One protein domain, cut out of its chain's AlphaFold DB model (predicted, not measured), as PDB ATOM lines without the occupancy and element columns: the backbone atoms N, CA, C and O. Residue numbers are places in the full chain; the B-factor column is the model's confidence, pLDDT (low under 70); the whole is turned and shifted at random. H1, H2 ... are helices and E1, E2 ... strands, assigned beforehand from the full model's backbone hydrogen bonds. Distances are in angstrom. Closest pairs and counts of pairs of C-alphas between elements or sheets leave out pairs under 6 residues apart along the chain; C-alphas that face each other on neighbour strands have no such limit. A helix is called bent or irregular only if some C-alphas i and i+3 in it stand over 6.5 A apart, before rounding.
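AT A GLANCE: This is residues 23 to 73 of the 107 residues of the protein "Hypothetical protein" of Meloidogyne enterolobii (UniProt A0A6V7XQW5). The model is a long, narrow ribbon of three antiparallel strands, in which the long bent strand E2 is in the middle and pairs with the short E1 over its residues 45 to 50 and with E3 over its residues 50 to 55. The short helix H1 lies off the sheet, near the end of the ribbon where the loop between E2 and E3 folds back. The printed part has 51 residues, with one named helix and three named strands in the chain order H1, E1, E2, E3, and the sheet order is E1, E2, E3. The class is mixed, helices and strands; the whole is loose, with a radius of gyration of the C-alphas of 13.2 A, and elongated, with spans of 39 by 20 by 13 A.

IN THESE COORDINATES: E2, residues 45 to 55, is 27.2 A long and starts at C-alpha 45 (15.829, 8.962, -44.275). It bends by 58 degrees at residue 48. E3, residues 67 to 72, is 16.3 A long and ends at C-alpha 72 (12.642, 11.379, -31.816). E1 is residues 40 to 42, 7.0 A. H1 is residues 23 to 28, 8.9 A, from C-alpha 23 (29.504, 15.326, -12.539).

HOW THE PARTS SIT: E1, E2 and E3 form a meander, each strand the antiparallel neighbour of the one before. The hairpin E2 and E3 has N 53 and O 69 within hydrogen-bond range at 2.9 A. In the hairpin E1 and E2, N 50 and O 40 are 2.8 A apart. The pairing is staggered: E2 pairs with E1 over residues 45 to 50 and with E3 over residues 50 to 55. Residues 35 to 36 pair antiparallel with residues 53 to 54 of E2. E1 and E3 are apart. H1 is not on the sheet, and is only just apart from E2, closest 8.1 A. In H1 every O i to N i+4 pair is within hydrogen-bond range.

THE WHOLE: The C-alphas of Lys 44 and Asn 62, the two farthest apart, are 39.8 A apart. The printed part has no cut. The links H1 to E1 and E2 to E3 are long, with 11 residues each. Residue 32, residues 56 to 67 and residue 71 have pLDDT under 70.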
ATOM      1  N   ASP A  23      29.719  15.174 -13.979       70.81
ATOM      2  CA  ASP A  23      29.504  15.326 -12.539       70.81
ATOM      3  C   ASP A  23      29.081  16.751 -12.171       70.81
ATOM      4  O   ASP A  23      28.141  16.938 -11.397       70.81
ATOM      5  N   LYS A  24      29.711  17.776 -12.770       76.75
ATOM      6  CA  LYS A  24      29.296  19.173 -12.565       76.75
ATOM      7  C   LYS A  24      27.876  19.370 -13.076       76.75
ATOM      8  O   LYS A  24      27.060  19.977 -12.391       76.75
ATOM      9  N   HIS A  25      27.560  18.827 -14.250       72.94
ATOM     10  CA  HIS A  25      26.205  18.895 -14.789       72.94
ATOM     11  C   HIS A  25      25.176  18.221 -13.869       72.94
ATOM     12  O   HIS A  25      24.110  18.794 -13.673       72.94
ATOM     13  N   GLY A  26      25.506  17.085 -13.247       71.19
ATOM     14  CA  GLY A  26      24.651  16.424 -12.255       71.19
ATOM     15  C   GLY A  26      24.360  17.284 -11.026       71.19
ATOM     16  O   GLY A  26      23.212  17.359 -10.601       71.19
ATOM     17  N   HIS A  27      25.357  18.009 -10.510       72.38
ATOM     18  CA  HIS A  27      25.188  18.862  -9.326       72.38
ATOM     19  C   HIS A  27      24.310  20.098  -9.577       72.38
ATOM     20  O   HIS A  27      23.646  20.576  -8.660       72.38
ATOM     21  N   PHE A  28      24.315  20.635 -10.801       72.12
ATOM     22  CA  PHE A  28      23.572  21.857 -11.143       72.12
ATOM     23  C   PHE A  28      22.228  21.597 -11.834       72.12
ATOM     24  O   PHE A  28      21.461  22.537 -12.047       72.12
ATOM     25  N   MET A  29      21.936  20.354 -12.225       71.06
ATOM     26  CA  MET A  29      20.691  20.015 -12.908       71.06
ATOM     27  C   MET A  29      19.586  19.624 -11.927       71.06
ATOM     28  O   MET A  29      19.754  18.751 -11.077       71.06
ATOM     29  N   LEU A  30      18.434  20.274 -12.101       70.25
ATOM     30  CA  LEU A  30      17.188  19.932 -11.427       70.25
ATOM     31  C   LEU A  30      16.615  18.625 -11.987       70.25
ATOM     32  O   LEU A  30      16.878  18.258 -13.135       70.25
ATOM     33  N   ASP A  31      15.774  17.960 -11.199       70.25
ATOM     34  CA  ASP A  31      15.067  16.762 -11.640       70.25
ATOM     35  C   ASP A  31      14.290  16.996 -12.941       70.25
ATOM     36  O   ASP A  31      13.582  17.989 -13.117       70.25
ATOM     37  N   GLY A  32      14.426  16.050 -13.871       69.00
ATOM     38  CA  GLY A  32      13.790  16.112 -15.188       69.00
ATOM     39  C   GLY A  32      14.529  16.978 -16.213       69.00
ATOM     40  O   GLY A  32      14.161  16.953 -17.393       69.00
ATOM     41  N   HIS A  33      15.591  17.693 -15.822       79.44
ATOM     42  CA  HIS A  33      16.459  18.379 -16.775       79.44
ATOM     43  C   HIS A  33      17.373  17.380 -17.492       79.44
ATOM     44  O   HIS A  33      17.795  16.366 -16.938       79.44
ATOM     45  N   TYR A  34      17.684  17.677 -18.753       84.12
ATOM     46  CA  TYR A  34      18.541  16.835 -19.576       84.12
ATOM     47  C   TYR A  34      19.486  17.648 -20.451       84.12
ATOM     48  O   TYR A  34      19.171  18.745 -20.913       84.12
ATOM     49  N   LEU A  35      20.644  17.062 -20.725       84.06
ATOM     50  CA  LEU A  35      21.543  17.469 -21.792       84.06
ATOM     51  C   LEU A  35      21.036  16.892 -23.108       84.06
ATOM     52  O   LEU A  35      20.536  15.772 -23.161       84.06
ATOM     53  N   SER A  36      21.192  17.648 -24.185       87.25
ATOM     54  CA  SER A  36      20.718  17.277 -25.513       87.25
ATOM     55  C   SER A  36      21.878  17.260 -26.497       87.25
ATOM     56  O   SER A  36      22.626  18.236 -26.579       87.25
ATOM     57  N   SER A  37      21.988  16.210 -27.309       87.56
ATOM     58  CA  SER A  37      22.918  16.209 -28.441       87.56
ATOM     59  C   SER A  37      22.455  17.172 -29.541       87.56
ATOM     60  O   SER A  37      21.326  17.677 -29.526       87.56
ATOM     61  N   LYS A  38      23.312  17.371 -30.551       87.62
ATOM     62  CA  LYS A  38      22.865  17.870 -31.859       87.62
ATOM     63  C   LYS A  38      21.868  16.886 -32.477       87.62
ATOM     64  O   LYS A  38      21.903  15.691 -32.176       87.62
ATOM     65  N   GLU A  39      20.992  17.400 -33.333       89.00
ATOM     66  CA  GLU A  39      20.131  16.555 -34.161       89.00
ATOM     67  C   GLU A  39      20.971  15.775 -35.162       89.00
ATOM     68  O   GLU A  39      21.948  16.293 -35.705       89.00
ATOM     69  N   PHE A  40      20.563  14.545 -35.427       85.44
ATOM     70  CA  PHE A  40      21.151  13.722 -36.467       85.44
ATOM     71  C   PHE A  40      20.055  12.973 -37.215       85.44
ATOM     72  O   PHE A  40      18.994  12.667 -36.671       85.44
ATOM     73  N   SER A  41      20.312  12.684 -38.482       82.88
ATOM     74  CA  SER A  41      19.432  11.903 -39.343       82.88
ATOM     75  C   SER A  41      20.255  10.883 -40.115       82.88
ATOM     76  O   SER A  41      21.475  11.006 -40.248       82.88
ATOM     77  N   HIS A  42      19.588   9.841 -40.598       81.25
ATOM     78  CA  HIS A  42      20.226   8.885 -41.488       81.25
ATOM     79  C   HIS A  42      20.156   9.410 -42.934       81.25
ATOM     80  O   HIS A  42      19.082   9.859 -43.336       81.25
ATOM     81  N   PRO A  43      21.218   9.305 -43.757       79.56
ATOM     82  CA  PRO A  43      21.206   9.813 -45.136       79.56
ATOM     83  C   PRO A  43      20.077   9.248 -46.010       79.56
ATOM     84  O   PRO A  43      19.533   9.958 -46.845       79.56
ATOM     85  N   LYS A  44      19.683   7.983 -45.787       78.81
ATOM     86  CA  LYS A  44      18.554   7.329 -46.487       78.81
ATOM     87  C   LYS A  44      17.175   7.841 -46.040       78.81
ATOM     88  O   LYS A  44      16.212   7.696 -46.778       78.81
ATOM     89  N   TYR A  45      17.078   8.440 -44.849       80.25
ATOM     90  CA  TYR A  45      15.829   8.962 -44.275       80.25
ATOM     91  C   TYR A  45      16.074  10.338 -43.637       80.25
ATOM     92  O   TYR A  45      15.984  10.480 -42.415       80.25
ATOM     93  N   PRO A  46      16.404  11.366 -44.441       80.75
ATOM     94  CA  PRO A  46      16.800  12.678 -43.931       80.75
ATOM     95  C   PRO A  46      15.654  13.413 -43.220       80.75
ATOM     96  O   PRO A  46      15.909  14.280 -42.384       80.75
ATOM     97  N   SER A  47      14.403  13.041 -43.511       79.12
ATOM     98  CA  SER A  47      13.214  13.522 -42.806       79.12
ATOM     99  C   SER A  47      13.116  12.983 -41.377       79.12
ATOM    100  O   SER A  47      12.440  13.573 -40.544       79.12
ATOM    101  N   VAL A  48      13.797  11.891 -41.032       77.81
ATOM    102  CA  VAL A  48      13.718  11.319 -39.687       77.81
ATOM    103  C   VAL A  48      14.886  11.830 -38.861       77.81
ATOM    104  O   VAL A  48      16.036  11.424 -39.043       77.81
ATOM    105  N   LYS A  49      14.572  12.734 -37.937       82.75
ATOM    106  CA  LYS A  49      15.542  13.370 -37.052       82.75
ATOM    107  C   LYS A  49      15.486  12.775 -35.652       82.75
ATOM    108  O   LYS A  49      14.418  12.602 -35.060       82.75
ATOM    109  N   TRP A  50      16.664  12.519 -35.110       83.75
ATOM    110  CA  TRP A  50      16.887  11.957 -33.790       83.75
ATOM    111  C   TRP A  50      17.808  12.850 -32.977       83.75
ATOM    112  O   TRP A  50      18.550  13.679 -33.511       83.75
ATOM    113  N   ARG A  51      17.753  12.666 -31.664       86.88
ATOM    114  CA  ARG A  51      18.575  13.380 -30.698       86.88
ATOM    115  C   ARG A  51      18.739  12.521 -29.454       86.88
ATOM    116  O   ARG A  51      17.790  11.872 -29.014       86.88
ATOM    117  N   LEU A  52      19.935  12.522 -28.882       84.88
ATOM    118  CA  LEU A  52      20.186  11.885 -27.598       84.88
ATOM    119  C   LEU A  52      19.876  12.862 -26.471       84.88
ATOM    120  O   LEU A  52      20.195  14.051 -26.567       84.88
ATOM    121  N   ARG A  53      19.268  12.343 -25.408       84.56
ATOM    122  CA  ARG A  53      19.075  13.054 -24.148       84.56
ATOM    123  C   ARG A  53      19.818  12.314 -23.049       84.56
ATOM    124  O   ARG A  53      19.707  11.094 -22.949       84.56
ATOM    125  N   VAL A  54      20.584  13.048 -22.255       81.94
ATOM    126  CA  VAL A  54      21.252  12.523 -21.063       81.94
ATOM    127  C   VAL A  54      20.681  13.226 -19.853       81.94
ATOM    128  O   VAL A  54      20.645  14.450 -19.832       81.94
ATOM    129  N   TYR A  55      20.246  12.454 -18.869       79.56
ATOM    130  CA  TYR A  55      19.725  12.936 -17.600       79.56
ATOM    131  C   TYR A  55      20.794  12.625 -16.551       79.56
ATOM    132  O   TYR A  55      20.935  11.463 -16.165       79.56
ATOM    133  N   PRO A  56      21.618  13.613 -16.161       69.25
ATOM    134  CA  PRO A  56      22.725  13.390 -15.235       69.25
ATOM    135  C   PRO A  56      22.258  13.249 -13.783       69.25
ATOM    136  O   PRO A  56      23.030  12.812 -12.941       69.25
ATOM    137  N   ASN A  57      21.014  13.644 -13.501       67.25
ATOM    138  CA  ASN A  57      20.382  13.556 -12.197       67.25
ATOM    139  C   ASN A  57      18.911  13.158 -12.390       67.25
ATOM    140  O   ASN A  57      18.142  13.885 -13.027       67.25
ATOM    141  N   THR A  58      18.525  11.982 -11.902       55.53
ATOM    142  CA  THR A  58      17.130  11.529 -11.913       55.53
ATOM    143  C   THR A  58      16.764  10.993 -10.537       55.53
ATOM    144  O   THR A  58      16.828   9.784 -10.309       55.53
ATOM    145  N   CYS A  59      16.307  11.852  -9.624       46.84
ATOM    146  CA  CYS A  59      15.786  11.370  -8.339       46.84
ATOM    147  C   CYS A  59      14.475  10.577  -8.501       46.84
ATOM    148  O   CYS A  59      14.049   9.883  -7.582       46.84
ATOM    149  N   GLN A  60      13.822  10.632  -9.670       48.09
ATOM    150  CA  GLN A  60      12.495  10.037  -9.881       48.09
ATOM    151  C   GLN A  60      12.460   8.501  -9.944       48.09
ATOM    152  O   GLN A  60      11.371   7.934  -9.887       48.09
ATOM    153  N   LEU A  61      13.600   7.811 -10.066       51.34
ATOM    154  CA  LEU A  61      13.624   6.349 -10.220       51.34
ATOM    155  C   LEU A  61      14.304   5.590  -9.068       51.34
ATOM    156  O   LEU A  61      14.451   4.379  -9.178       51.34
ATOM    157  N   ASN A  62      14.676   6.247  -7.957       49.09
ATOM    158  CA  ASN A  62      15.448   5.634  -6.854       49.09
ATOM    159  C   ASN A  62      16.776   4.983  -7.303       49.09
ATOM    160  O   ASN A  62      17.289   4.081  -6.642       49.09
ATOM    161  N   PHE A  63      17.332   5.428  -8.429       51.34
ATOM    162  CA  PHE A  63      18.615   4.968  -8.945       51.34
ATOM    163  C   PHE A  63      19.531   6.173  -9.119       51.34
ATOM    164  O   PHE A  63      19.263   7.039  -9.953       51.34
ATOM    165  N   ASP A  64      20.630   6.195  -8.371       54.78
ATOM    166  CA  ASP A  64      21.731   7.113  -8.635       54.78
ATOM    167  C   ASP A  64      22.438   6.664  -9.919       54.78
ATOM    168  O   ASP A  64      22.937   5.539 -10.012       54.78
ATOM    169  N   GLY A  65      22.457   7.521 -10.941       59.94
ATOM    170  CA  GLY A  65      23.117   7.193 -12.200       59.94
ATOM    171  C   GLY A  65      22.855   8.167 -13.342       59.94
ATOM    172  O   GLY A  65      21.978   9.026 -13.288       59.94
ATOM    173  N   ILE A  66      23.637   8.002 -14.409       64.62
ATOM    174  CA  ILE A  66      23.477   8.734 -15.668       64.62
ATOM    175  C   ILE A  66      22.551   7.927 -16.576       64.62
ATOM    176  O   ILE A  66      22.881   6.806 -16.971       64.62
ATOM    177  N   PHE A  67      21.424   8.518 -16.971       69.56
ATOM    178  CA  PHE A  67      20.489   7.890 -17.903       69.56
ATOM    179  C   PHE A  67      20.638   8.470 -19.302       69.56
ATOM    180  O   PHE A  67      20.681   9.686 -19.484       69.56
ATOM    181  N   VAL A  68      20.667   7.596 -20.307       70.81
ATOM    182  CA  VAL A  68      20.709   7.977 -21.722       70.81
ATOM    183  C   VAL A  68      19.425   7.514 -22.393       70.81
ATOM    184  O   VAL A  68      19.063   6.340 -22.308       70.81
ATOM    185  N   SER A  69      18.748   8.417 -23.096       70.62
ATOM    186  CA  SER A  69      17.584   8.088 -23.915       70.62
ATOM    187  C   SER A  69      17.730   8.609 -25.344       70.62
ATOM    188  O   SER A  69      18.426   9.589 -25.623       70.62
ATOM    189  N   LEU A  70      17.073   7.916 -26.273       73.75
ATOM    190  CA  LEU A  70      16.965   8.317 -27.669       73.75
ATOM    191  C   LEU A  70      15.590   8.944 -27.877       73.75
ATOM    192  O   LEU A  70      14.572   8.261 -27.767       73.75
ATOM    193  N   ALA A  71      15.567  10.235 -28.184       69.38
ATOM    194  CA  ALA A  71      14.345  10.968 -28.457       69.38
ATOM    195  C   ALA A  71      14.209  11.204 -29.962       69.38
ATOM    196  O   ALA A  71      15.137  11.663 -30.637       69.38
ATOM    197  N   ARG A  72      13.020  10.918 -30.487       73.38
ATOM    198  CA  ARG A  72      12.642  11.379 -31.816       73.38
ATOM    199  C   ARG A  72      12.360  12.874 -31.752       73.38
ATOM    200  O   ARG A  72      11.636  13.321 -30.866       73.38
ATOM    201  N   VAL A  73      12.920  13.633 -32.686       74.56
ATOM    202  CA  VAL A  73      12.543  15.038 -32.856       74.56
ATOM    203  C   VAL A  73      11.201  15.035 -33.578       74.56
ATOM    204  O   VAL A  73      11.076  14.358 -34.600       74.56
TER     205      VAL A  73